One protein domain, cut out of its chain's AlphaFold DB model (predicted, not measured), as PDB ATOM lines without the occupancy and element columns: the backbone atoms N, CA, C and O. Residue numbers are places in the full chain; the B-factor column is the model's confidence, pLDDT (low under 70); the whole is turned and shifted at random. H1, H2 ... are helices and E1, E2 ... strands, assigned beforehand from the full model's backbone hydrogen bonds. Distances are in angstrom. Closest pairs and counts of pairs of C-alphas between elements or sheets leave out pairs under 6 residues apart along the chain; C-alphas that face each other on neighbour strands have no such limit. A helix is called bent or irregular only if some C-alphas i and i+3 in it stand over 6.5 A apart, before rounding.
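This is residues 46 to 136 of the 368 residues of an uncharacterized protein of Caenorhabditis brenneri (UniProt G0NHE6). The body is flat and built of short elements and loops, with strand E3 near its middle and paired with E4, helices H2 and H5 toward one end and H3 and H4 toward the other; residues 46 to 54 of helix H1 stick out from it as an arm. The small hairpin E1 and E2 lies where that arm joins the body, and a long loop, residues 78 to 95, runs round the margin. The 91 printed residues hold five named helices and four named strands in the order H1 E1 E2 E3 H2 H3 H4 E4 H5, with two antiparallel sheets, E1 - E2 and E3 - E4, and the class is mixed, helices and strands. The whole is compact, with a radius of gyration of the C-alphas of 13.5 A and spans of 45 by 32 by 16 A.

Start at H1, residues 46 to 56, which touches no helix. Next look at E1, residues 59 to 61, and E2, residues 68 to 70, an antiparallel hairpin at 141 degrees, with N 60 and O 69 within hydrogen-bond range at 2.9 A. E3, residues 74 to 77, is the antiparallel neighbour of E4, residues 123 to 125, at 142 degrees; find N 76 and O 124 there, 2.9 A apart. H2, residues 96 to 102, and H5, residues 126 to 134, touch and stand about perpendicular at 76 degrees, the closest C-alphas being those of Pro 96 and Ala 130, 4.9 A apart. H3, residues 108 to 113, and H4, residues 117 to 122, touch only at the corner, closest at the C-alphas of Phe 112 and Ala 120, 5.4 A apart. The closest C-alphas of E3 and H5 are those of Tyr 75 and Ser 126, 4.6 A apart; of E3 and H3, those of Leu 74 and Ser 108, 6.5 A apart. H3 and H5 are apart. Every O i to N i+4 pair is within hydrogen-bond range in H3 and H5, against 6 of 7 in H1, 2 of 3 in H2 and 0 of 2 in H4, where 2 of 3 O i to N i+3 pairs are.

Find C-alpha 46 at (128.043, 106.753, 114.549); from there H1 runs 16.7 A to C-alpha 56. E3 begins at C-alpha 74, (144.968, 125.772, 105.078), and spans 10.4 A, as does H2. H5 runs 11.9 A to C-alpha 134 at (142.977, 122.830, 88.936). H1 and H4 are irregular: C-alphas 46 and 49 are 9.0 A apart, and 118 and 121 are 8.1 A.

The printed part has no cut, and its two farthest C-alphas, those of Val 46 and Arg 81, are 45.9 A apart. Look to E3 and H2 for the long link, 18 residues. Mean pLDDT of the printed part is 87.6, with residues 46 to 54 under 70.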
ATOM      1  N   VAL A  46     128.699 108.042 114.254       51.09
ATOM      2  CA  VAL A  46     128.043 106.753 114.549       51.09
ATOM      3  C   VAL A  46     128.451 105.657 113.539       51.09
ATOM      4  O   VAL A  46     128.340 104.477 113.854       51.09
ATOM      5  N   ASN A  47     129.047 106.021 112.392       53.44
ATOM      6  CA  ASN A  47     129.814 105.131 111.510       53.44
ATOM      7  C   ASN A  47     131.268 105.637 111.385       53.44
ATOM      8  O   ASN A  47     131.654 106.274 110.404       53.44
ATOM      9  N   SER A  48     132.087 105.349 112.404       63.00
ATOM     10  CA  SER A  48     133.484 105.809 112.544       63.00
ATOM     11  C   SER A  48     134.326 105.679 111.258       63.00
ATOM     12  O   SER A  48     135.032 106.610 110.883       63.00
ATOM     13  N   ALA A  49     134.187 104.574 110.515       64.06
ATOM     14  CA  ALA A  49     134.982 104.316 109.311       64.06
ATOM     15  C   ALA A  49     134.640 105.235 108.118       64.06
ATOM     16  O   ALA A  49     135.520 105.616 107.346       64.06
ATOM     17  N   GLU A  50     133.370 105.600 107.949       59.28
ATOM     18  CA  GLU A  50     132.917 106.446 106.839       59.28
ATOM     19  C   GLU A  50     133.188 107.926 107.132       59.28
ATOM     20  O   GLU A  50     133.620 108.675 106.251       59.28
ATOM     21  N   TYR A  51     133.047 108.317 108.402       62.06
ATOM     22  CA  TYR A  51     133.467 109.619 108.910       62.06
ATOM     23  C   TYR A  51     134.981 109.826 108.773       62.06
ATOM     24  O   TYR A  51     135.425 110.844 108.255       62.06
ATOM     25  N   GLU A  52     135.796 108.843 109.162       63.81
ATOM     26  CA  GLU A  52     137.252 108.953 109.056       63.81
ATOM     27  C   GLU A  52     137.718 109.015 107.590       63.81
ATOM     28  O   GLU A  52     138.612 109.791 107.247       63.81
ATOM     29  N   LYS A  53     137.065 108.260 106.695       68.69
ATOM     30  CA  LYS A  53     137.330 108.300 105.251       68.69
ATOM     31  C   LYS A  53     136.960 109.650 104.628       68.69
ATOM     32  O   LYS A  53     137.718 110.178 103.818       68.69
ATOM     33  N   THR A  54     135.815 110.219 105.003       67.94
ATOM     34  CA  THR A  54     135.382 111.542 104.518       67.94
ATOM     35  C   THR A  54     136.206 112.678 105.117       67.94
ATOM     36  O   THR A  54     136.509 113.632 104.405       67.94
ATOM     37  N   TRP A  55     136.633 112.555 106.374       70.50
ATOM     38  CA  TRP A  55     137.525 113.503 107.038       70.50
ATOM     39  C   TRP A  55     138.901 113.552 106.370       70.50
ATOM     40  O   TRP A  55     139.333 114.623 105.948       70.50
ATOM     41  N   LYS A  56     139.550 112.395 106.169       70.31
ATOM     42  CA  LYS A  56     140.841 112.313 105.463       70.31
ATOM     43  C   LYS A  56     140.759 112.846 104.031       70.31
ATOM     44  O   LYS A  56     141.707 113.445 103.554       70.31
ATOM     45  N   ALA A  57     139.613 112.701 103.367       72.75
ATOM     46  CA  ALA A  57     139.401 113.226 102.019       72.75
ATOM     47  C   ALA A  57     139.090 114.739 101.957       72.75
ATOM     48  O   ALA A  57     138.929 115.279 100.864       72.75
ATOM     49  N   ARG A  58     138.955 115.440 103.089       81.12
ATOM     50  CA  ARG A  58     138.707 116.899 103.142       81.12
ATOM     51  C   ARG A  58     139.802 117.656 103.892       81.12
ATOM     52  O   ARG A  58     139.655 118.858 104.123       81.12
ATOM     53  N   CYS A  59     140.867 116.961 104.271       88.00
ATOM     54  CA  CYS A  59     141.961 117.501 105.052       88.00
ATOM     55  C   CYS A  59     143.301 117.186 104.391       88.00
ATOM     56  O   CYS A  59     143.437 116.168 103.719       88.00
ATOM     57  N   SER A  60     144.287 118.035 104.656       91.75
ATOM     58  CA  SER A  60     145.689 117.787 104.329       91.75
ATOM     59  C   SER A  60     146.561 118.116 105.538       91.75
ATOM     60  O   SER A  60     146.125 118.800 106.469       91.75
ATOM     61  N   GLU A  61     147.767 117.566 105.564       93.81
ATOM     62  CA  GLU A  61     148.715 117.785 106.647       93.81
ATOM     63  C   GLU A  61     149.349 119.172 106.521       93.81
ATOM     64  O   GLU A  61     149.800 119.589 105.455       93.81
ATOM     65  N   CYS A  62     149.394 119.903 107.633       95.44
ATOM     66  CA  CYS A  62     150.193 121.113 107.720       95.44
ATOM     67  C   CYS A  62     151.673 120.748 107.583       95.44
ATOM     68  O   CYS A  62     152.180 119.928 108.347       95.44
ATOM     69  N   TYR A  63     152.386 121.413 106.677       95.88
ATOM     70  CA  TYR A  63     153.791 121.120 106.397       95.88
ATOM     71  C   TYR A  63     154.706 121.266 107.626       95.88
ATOM     72  O   TYR A  63     155.702 120.557 107.739       95.88
ATOM     73  N   ASP A  64     154.369 122.162 108.558       94.00
ATOM     74  CA  ASP A  64     155.207 122.442 109.729       94.00
ATOM     75  C   ASP A  64     154.897 121.571 110.941       94.00
ATOM     76  O   ASP A  64     155.811 121.033 111.565       94.00
ATOM     77  N   CYS A  65     153.622 121.483 111.327       93.31
ATOM     78  CA  CYS A  65     153.226 120.756 112.534       93.31
ATOM     79  C   CYS A  65     152.789 119.313 112.260       93.31
ATOM     80  O   CYS A  65     152.625 118.552 113.210       93.31
ATOM     81  N   GLY A  66     152.587 118.931 110.994       92.38
ATOM     82  CA  GLY A  66     152.108 117.602 110.598       92.38
ATOM     83  C   GLY A  66     150.659 117.312 110.997       92.38
ATOM     84  O   GLY A  66     150.180 116.198 110.811       92.38
ATOM     85  N   GLU A  67     149.943 118.283 111.571       90.00
ATOM     86  CA  GLU A  67     148.546 118.089 111.948       90.00
ATOM     87  C   GLU A  67     147.661 118.013 110.706       90.00
ATOM     88  O   GLU A  67     147.833 118.774 109.752       90.00
ATOM     89  N   LEU A  68     146.677 117.118 110.747       90.44
ATOM     90  CA  LEU A  68     145.687 116.966 109.690       90.44
ATOM     91  C   LEU A  68     144.608 118.045 109.829       90.44
ATOM     92  O   LEU A  68     143.831 118.039 110.787       90.44
ATOM     93  N   ILE A  69     144.548 118.959 108.863       90.25
ATOM     94  CA  ILE A  69     143.724 120.168 108.920       90.25
ATOM     95  C   ILE A  69     142.782 120.223 107.712       90.25
ATOM     96  O   ILE A  69     143.207 119.938 106.589       90.25
ATOM     97  N   PRO A  70     141.506 120.613 107.894       88.81
ATOM     98  CA  PRO A  70     140.582 120.811 106.783       88.81
ATOM     99  C   PRO A  70     141.137 121.762 105.724       88.81
ATOM    100  O   PRO A  70     141.652 122.824 106.067       88.81
ATOM    101  N   HIS A  71     140.932 121.451 104.442       88.19
ATOM    102  CA  HIS A  71     141.422 122.268 103.321       88.19
ATOM    103  C   HIS A  71     141.040 123.753 103.425       88.19
ATOM    104  O   HIS A  71     141.813 124.621 103.041       88.19
ATOM    105  N   LYS A  72     139.865 124.059 103.991       87.38
ATOM    106  CA  LYS A  72     139.372 125.434 104.197       87.38
ATOM    107  C   LYS A  72     140.155 126.244 105.239       87.38
ATOM    108  O   LYS A  72     139.962 127.447 105.327       87.38
ATOM    109  N   LEU A  73     140.967 125.588 106.065       90.44
ATOM    110  CA  LEU A  73     141.765 126.206 107.130       90.44
ATOM    111  C   LEU A  73     143.268 126.149 106.828       90.44
ATOM    112  O   LEU A  73     144.089 126.364 107.724       90.44
ATOM    113  N   LEU A  74     143.609 125.830 105.579       93.88
ATOM    114  CA  LEU A  74     144.968 125.772 105.078       93.88
ATOM    115  C   LEU A  74     145.285 127.005 104.227       93.88
ATOM    116  O   LEU A  74     144.419 127.596 103.577       93.88
ATOM    117  N   TYR A  75     146.558 127.383 104.255       96.06
ATOM    118  CA  TYR A  75     147.089 128.577 103.615       96.06
ATOM    119  C   TYR A  75     148.401 128.256 102.903       96.06
ATOM    120  O   TYR A  75     149.132 127.353 103.307       96.06
ATOM    121  N   VAL A  76     148.727 129.029 101.874       96.12
ATOM    122  CA  VAL A  76     150.041 129.030 101.223       96.12
ATOM    123  C   VAL A  76     150.731 130.370 101.427       96.12
ATOM    124  O   VAL A  76     150.071 131.399 101.557       96.12
ATOM    125  N   CYS A  77     152.063 130.374 101.443       96.31
ATOM    126  CA  CYS A  77     152.837 131.600 101.617       96.31
ATOM    127  C   CYS A  77     153.340 132.137 100.269       96.31
ATOM    128  O   CYS A  77     154.053 131.443  99.545       96.31
ATOM    129  N   ARG A  78     153.042 133.400  99.944       94.88
ATOM    130  CA  ARG A  78     153.513 134.088  98.723       94.88
ATOM    131  C   ARG A  78     154.826 134.858  98.918       94.88
ATOM    132  O   ARG A  78     155.348 135.452  97.972       94.88
ATOM    133  N   SER A  79     155.412 134.830 100.114       94.94
ATOM    134  CA  SER A  79     156.690 135.497 100.379       94.94
ATOM    135  C   SER A  79     157.852 134.731  99.744       94.94
ATOM    136  O   SER A  79     158.193 133.633 100.175       94.94
ATOM    137  N   LYS A  80     158.538 135.332  98.762       91.38
ATOM    138  CA  LYS A  80     159.687 134.717  98.054       91.38
ATOM    139  C   LYS A  80     160.860 134.322  98.957       91.38
ATOM    140  O   LYS A  80     161.749 133.595  98.525       91.38
ATOM    141  N   ARG A  81     160.919 134.867 100.176       90.00
ATOM    142  CA  ARG A  81     161.965 134.565 101.167       90.00
ATOM    143  C   ARG A  81     161.561 133.442 102.125       90.00
ATOM    144  O   ARG A  81     162.378 133.026 102.941       90.00
ATOM    145  N   CYS A  82     160.324 132.963 102.039       92.50
ATOM    146  CA  CYS A  82     159.821 131.855 102.830       92.50
ATOM    147  C   CYS A  82     160.311 130.506 102.271       92.50
ATOM    148  O   CYS A  82     160.343 130.298 101.061       92.50
ATOM    149  N   TYR A  83     160.645 129.554 103.147       91.56
ATOM    150  CA  TYR A  83     160.962 128.170 102.745       91.56
ATOM    151  C   TYR A  83     159.732 127.397 102.233       91.56
ATOM    152  O   TYR A  83     159.863 126.369 101.558       91.56
ATOM    153  N   GLY A  84     158.547 127.883 102.602       91.12
ATOM    154  CA  GLY A  84     157.226 127.452 102.169       91.12
ATOM    155  C   GLY A  84     156.666 128.256 100.998       91.12
ATOM    156  O   GLY A  84     155.454 128.279 100.827       91.12
ATOM    157  N   TYR A  85     157.513 128.975 100.253       93.88
ATOM    158  CA  TYR A  85     157.063 129.828  99.155       93.88
ATOM    159  C   TYR A  85     156.316 129.034  98.078       93.88
ATOM    160  O   TYR A  85     156.853 128.079  97.515       93.88
ATOM    161  N   PHE A  86     155.111 129.496  97.764       94.38
ATOM    162  CA  PHE A  86     154.265 128.993  96.693       94.38
ATOM    163  C   PHE A  86     154.455 129.816  95.406       94.38
ATOM    164  O   PHE A  86     154.179 131.021  95.379       94.38
ATOM    165  N   ASP A  87     154.892 129.161  94.321       89.56
ATOM    166  CA  ASP A  87     155.013 129.763  92.984       89.56
ATOM    167  C   ASP A  87     153.939 129.225  92.034       89.56
ATOM    168  O   ASP A  87     154.013 128.105  91.532       89.56
ATOM    169  N   GLU A  88     152.972 130.076  91.708       87.62
ATOM    170  CA  GLU A  88     151.872 129.740  90.802       87.62
ATOM    171  C   GLU A  88     152.325 129.419  89.371       87.62
ATOM    172  O   GLU A  88     151.585 128.786  88.626       87.62
ATOM    173  N   ARG A  89     153.536 129.813  88.958       82.62
ATOM    174  CA  ARG A  89     154.025 129.546  87.592       82.62
ATOM    175  C   ARG A  89     154.351 128.076  87.335       82.62
ATOM    176  O   ARG A  89     154.399 127.680  86.178       82.62
ATOM    177  N   ASN A  90     154.556 127.291  88.391       70.31
ATOM    178  CA  ASN A  90     154.827 125.855  88.297       70.31
ATOM    179  C   ASN A  90     153.566 125.007  88.540       70.31
ATOM    180  O   ASN A  90     153.661 123.789  88.672       70.31
ATOM    181  N   ALA A  91     152.398 125.647  88.630       77.12
ATOM    182  CA  ALA A  91     151.140 124.988  88.928       77.12
ATOM    183  C   ALA A  91     150.580 124.272  87.692       77.12
ATOM    184  O   ALA A  91     149.955 124.900  86.840       77.12
ATOM    185  N   ASP A  92     150.768 122.956  87.642       83.62
ATOM    186  CA  ASP A  92     150.029 122.050  86.762       83.62
ATOM    187  C   ASP A  92     149.349 120.976  87.628       83.62
ATOM    188  O   ASP A  92     149.983 120.036  88.134       83.62
ATOM    189  N   TYR A  93     148.056 121.189  87.882       89.38
ATOM    190  CA  TYR A  93     147.232 120.332  88.732       89.38
ATOM    191  C   TYR A  93     146.021 119.855  87.951       89.38
ATOM    192  O   TYR A  93     145.209 120.659  87.499       89.38
ATOM    193  N   SER A  94     145.846 118.538  87.863       87.75
ATOM    194  CA  SER A  94     144.675 117.965  87.191       87.75
ATOM    195  C   SER A  94     143.416 117.987  88.072       87.75
ATOM    196  O   SER A  94     142.284 117.931  87.573       87.75
ATOM    197  N   THR A  95     143.614 118.060  89.394       90.38
ATOM    198  CA  THR A  95     142.568 118.131  90.417       90.38
ATOM    199  C   THR A  95     143.019 119.004  91.592       90.38
ATOM    200  O   THR A  95     144.220 119.129  91.841       90.38
ATOM    201  N   PRO A  96     142.085 119.550  92.392       91.69
ATOM    202  CA  PRO A  96     142.448 120.283  93.600       91.69
ATOM    203  C   PRO A  96     143.153 119.412  94.649       91.69
ATOM    204  O   PRO A  96     143.795 119.958  95.532       91.69
ATOM    205  N   PHE A  97     143.033 118.080  94.586       90.12
ATOM    206  CA  PHE A  97     143.736 117.170  95.497       90.12
ATOM    207  C   PHE A  97     145.238 117.142  95.230       90.12
ATOM    208  O   PHE A  97     146.018 117.231  96.171       90.12
ATOM    209  N   GLU A  98     145.642 117.115  93.958       91.06
ATOM    210  CA  GLU A  98     147.061 117.141  93.589       91.06
ATOM    211  C   GLU A  98     147.775 118.392  94.102       91.06
ATOM    212  O   GLU A  98     148.959 118.332  94.422       91.06
ATOM    213  N   PHE A  99     147.063 119.518  94.205       93.38
ATOM    214  CA  PHE A  99     147.600 120.729  94.819       93.38
ATOM    215  C   PHE A  99     148.049 120.454  96.262       93.38
ATOM    216  O   PHE A  99     149.166 120.790  96.629       93.38
ATOM    217  N   TYR A 100     147.215 119.795  97.070       92.19
ATOM    218  CA  TYR A 100     147.533 119.497  98.471       92.19
ATOM    219  C   TYR A 100     148.590 118.403  98.647       92.19
ATOM    220  O   TYR A 100     149.164 118.301  99.727       92.19
ATOM    221  N   GLU A 101     148.834 117.591  97.617       90.12
ATOM    222  CA  GLU A 101     149.899 116.581  97.605       90.12
ATOM    223  C   GLU A 101     151.258 117.169  97.197       90.12
ATOM    224  O   GLU A 101     152.299 116.718  97.676       90.12
ATOM    225  N   LYS A 102     151.257 118.156  96.292       91.25
ATOM    226  CA  LYS A 102     152.472 118.760  95.723       91.25
ATOM    227  C   LYS A 102     152.941 119.991  96.500       91.25
ATOM    228  O   LYS A 102     154.146 120.222  96.599       91.25
ATOM    229  N   GLU A 103     152.011 120.769  97.049       93.88
ATOM    230  CA  GLU A 103     152.300 122.083  97.618       93.88
ATOM    231  C   GLU A 103     152.414 122.088  99.137       93.88
ATOM    232  O   GLU A 103     151.748 121.351  99.864       93.88
ATOM    233  N   LYS A 104     153.263 122.994  99.632       94.94
ATOM    234  CA  LYS A 104     153.436 123.219 101.067       94.94
ATOM    235  C   LYS A 104     152.316 124.114 101.579       94.94
ATOM    236  O   LYS A 104     152.276 125.307 101.281       94.94
ATOM    237  N   VAL A 105     151.432 123.526 102.372       95.69
ATOM    238  CA  VAL A 105     150.284 124.197 102.984       95.69
ATOM    239  C   VAL A 105     150.440 124.275 104.499       95.69
ATOM    240  O   VAL A 105     151.015 123.391 105.133       95.69
ATOM    241  N   PHE A 106     149.917 125.342 105.094       96.38
ATOM    242  CA  PHE A 106     150.098 125.671 106.504       96.38
ATOM    243  C   PHE A 106     148.751 125.873 107.187       96.38
ATOM    244  O   PHE A 106     147.848 126.490 106.628       96.38
ATOM    245  N   CYS A 107     148.610 125.380 108.416       95.12
ATOM    246  CA  CYS A 107     147.422 125.640 109.227       95.12
ATOM    247  C   CYS A 107     147.382 127.100 109.693       95.12
ATOM    248  O   CYS A 107     148.412 127.778 109.736       95.12
ATOM    249  N   SER A 108     146.207 127.584 110.097       92.00
ATOM    250  CA  SER A 108     146.036 128.950 110.613       92.00
ATOM    251  C   SER A 108     146.994 129.293 111.764       92.00
ATOM    252  O   SER A 108     147.556 130.385 111.783       92.00
ATOM    253  N   VAL A 109     147.246 128.356 112.684       92.94
ATOM    254  CA  VAL A 109     148.152 128.577 113.824       92.94
ATOM    255  C   VAL A 109     149.587 128.804 113.348       92.94
ATOM    256  O   VAL A 109     150.195 129.811 113.704       92.94
ATOM    257  N   CYS A 110     150.122 127.926 112.494       93.75
ATOM    258  CA  CYS A 110     151.461 128.091 111.915       93.75
ATOM    259  C   CYS A 110     151.567 129.362 111.059       93.75
ATOM    260  O   CYS A 110     152.609 130.019 111.077       93.75
ATOM    261  N   SER A 111     150.479 129.717 110.369       93.38
ATOM    262  CA  SER A 111     150.382 130.866 109.463       93.38
ATOM    263  C   SER A 111     150.439 132.209 110.193       93.38
ATOM    264  O   SER A 111     151.202 133.086 109.803       93.38
ATOM    265  N   PHE A 112     149.656 132.376 111.263       93.12
ATOM    266  CA  PHE A 112     149.423 133.695 111.871       93.12
ATOM    267  C   PHE A 112     150.070 133.875 113.246       93.12
ATOM    268  O   PHE A 112     150.453 134.990 113.601       93.12
ATOM    269  N   ASP A 113     150.262 132.791 113.995       90.81
ATOM    270  CA  ASP A 113     150.838 132.832 115.344       90.81
ATOM    271  C   ASP A 113     152.175 132.086 115.461       90.81
ATOM    272  O   ASP A 113     152.902 132.274 116.438       90.81
ATOM    273  N   GLY A 114     152.517 131.265 114.465       89.81
ATOM    274  CA  GLY A 114     153.677 130.381 114.469       89.81
ATOM    275  C   GLY A 114     154.826 130.828 113.566       89.81
ATOM    276  O   GLY A 114     155.198 132.001 113.505       89.81
ATOM    277  N   SER A 115     155.413 129.850 112.874       87.69
ATOM    278  CA  SER A 115     156.589 129.965 111.996       87.69
ATOM    279  C   SER A 115     156.447 131.013 110.887       87.69
ATOM    280  O   SER A 115     157.445 131.609 110.483       87.69
ATOM    281  N   HIS A 116     155.222 131.273 110.426       91.56
ATOM    282  CA  HIS A 116     154.927 132.185 109.321       91.56
ATOM    283  C   HIS A 116     154.318 133.514 109.766       91.56
ATOM    284  O   HIS A 116     153.972 134.331 108.918       91.56
ATOM    285  N   LYS A 117     154.270 133.799 111.074       91.62
ATOM    286  CA  LYS A 117     153.687 135.035 111.620       91.62
ATOM    287  C   LYS A 117     154.216 136.319 110.968       91.62
ATOM    288  O   LYS A 117     153.477 137.284 110.802       91.62
ATOM    289  N   HIS A 118     155.493 136.348 110.589       92.25
ATOM    290  CA  HIS A 118     156.109 137.503 109.923       92.25
ATOM    291  C   HIS A 118     155.723 137.660 108.443       92.25
ATOM    292  O   HIS A 118     156.066 138.671 107.839       92.25
ATOM    293  N   HIS A 119     155.026 136.680 107.871       93.56
ATOM    294  CA  HIS A 119     154.507 136.666 106.507       93.56
ATOM    295  C   HIS A 119     152.974 136.639 106.485       93.56
ATOM    296  O   HIS A 119     152.408 136.284 105.460       93.56
ATOM    297  N   ALA A 120     152.299 136.975 107.591       90.38
ATOM    298  CA  ALA A 120     150.841 136.900 107.704       90.38
ATOM    299  C   ALA A 120     150.109 137.618 106.552       90.38
ATOM    300  O   ALA A 120     149.135 137.085 106.030       90.38
ATOM    301  N   ASP A 121     150.626 138.773 106.119       93.25
ATOM    302  CA  ASP A 121     150.075 139.556 105.001       93.25
ATOM    303  C   ASP A 121     150.297 138.892 103.625       93.25
ATOM    304  O   ASP A 121     149.583 139.190 102.672       93.25
ATOM    305  N   ASP A 122     151.268 137.980 103.524       94.12
ATOM    306  CA  ASP A 122     151.594 137.210 102.320       94.12
ATOM    307  C   ASP A 122     150.942 135.809 102.323       94.12
ATOM    308  O   ASP A 122     151.237 134.993 101.442       94.12
ATOM    309  N   MET A 123     150.108 135.485 103.318       94.31
ATOM    310  CA  MET A 123     149.389 134.210 103.375       94.31
ATOM    311  C   MET A 123     148.095 134.292 102.561       94.31
ATOM    312  O   MET A 123     147.275 135.186 102.754       94.31
ATOM    313  N   GLU A 124     147.883 133.322 101.678       95.12
ATOM    314  CA  GLU A 124     146.675 133.197 100.859       95.12
ATOM    315  C   GLU A 124     145.949 131.894 101.200       95.12
ATOM    316  O   GLU A 124     146.586 130.863 101.425       95.12
ATOM    317  N   GLU A 125     144.615 131.922 101.240       93.81
ATOM    318  CA  GLU A 125     143.807 130.720 101.456       93.81
ATOM    319  C   GLU A 125     144.064 129.687 100.351       93.81
ATOM    320  O   GLU A 125     143.880 129.953  99.160       93.81
ATOM    321  N   SER A 126     144.452 128.471 100.739       92.94
ATOM    322  CA  SER A 126     144.811 127.433  99.771       92.94
ATOM    323  C   SER A 126     143.594 126.869  99.041       92.94
ATOM    324  O   SER A 126     143.698 126.405  97.911       92.94
ATOM    325  N   HIS A 127     142.426 126.885  99.681       89.31
ATOM    326  CA  HIS A 127     141.214 126.266  99.158       89.31
ATOM    327  C   HIS A 127     140.691 126.876  97.845       89.31
ATOM    328  O   HIS A 127     140.629 126.135  96.856       89.31
ATOM    329  N   PRO A 128     140.341 128.175  97.781       90.00
ATOM    330  CA  PRO A 128     139.904 128.790  96.528       90.00
ATOM    331  C   PRO A 128     141.007 128.749  95.463       90.00
ATOM    332  O   PRO A 128     140.723 128.587  94.274       90.00
ATOM    333  N   LEU A 129     142.270 128.831  95.884       91.94
ATOM    334  CA  LEU A 129     143.421 128.758  94.996       91.94
ATOM    335  C   LEU A 129     143.555 127.378  94.332       91.94
ATOM    336  O   LEU A 129     143.688 127.307  93.114       91.94
ATOM    337  N   ALA A 130     143.442 126.289  95.096       92.44
ATOM    338  CA  ALA A 130     143.513 124.920  94.587       92.44
ATOM    339  C   ALA A 130     142.419 124.639  93.544       92.44
ATOM    340  O   ALA A 130     142.715 124.139  92.459       92.44
ATOM    341  N   SER A 131     141.167 125.018  93.838       91.75
ATOM    342  CA  SER A 131     140.049 124.899  92.890       91.75
ATOM    343  C   SER A 131     140.305 125.711  91.623       91.75
ATOM    344  O   SER A 131     140.124 125.203  90.517       91.75
ATOM    345  N   LYS A 132     140.768 126.958  91.760       91.25
ATOM    346  CA  LYS A 132     141.058 127.838  90.625       91.25
ATOM    347  C   LYS A 132     142.159 127.275  89.734       91.25
ATOM    348  O   LYS A 132     141.984 127.241  88.523       91.25
ATOM    349  N   LEU A 133     143.274 126.833  90.312       91.31
ATOM    350  CA  LEU A 133     144.419 126.326  89.553       91.31
ATOM    351  C   LEU A 133     144.109 125.000  88.868       91.31
ATOM    352  O   LEU A 133     144.421 124.862  87.692       91.31
ATOM    353  N   ALA A 134     143.414 124.086  89.545       90.88
ATOM    354  CA  ALA A 134     142.977 122.830  88.936       90.88
ATOM    355  C   ALA A 134     141.928 123.015  87.826       90.88
ATOM    356  O   ALA A 134     141.708 122.118  87.017       90.88
ATOM    357  N   SER A 135     141.251 124.166  87.803       89.75
ATOM    358  CA  SER A 135     140.269 124.498  86.767       89.75
ATOM    359  C   SER A 135     140.888 125.215  85.566       89.75
ATOM    360  O   SER A 135     140.186 125.403  84.579       89.75
ATOM    361  N   LYS A 136     142.167 125.626  85.613       85.19
ATOM    362  CA  LYS A 136     142.858 126.268  84.479       85.19
ATOM    363  C   LYS A 136     143.197 125.227  83.407       85.19
ATOM    364  O   LYS A 136     144.346 124.838  83.246       85.19
TER     365      LYS A 136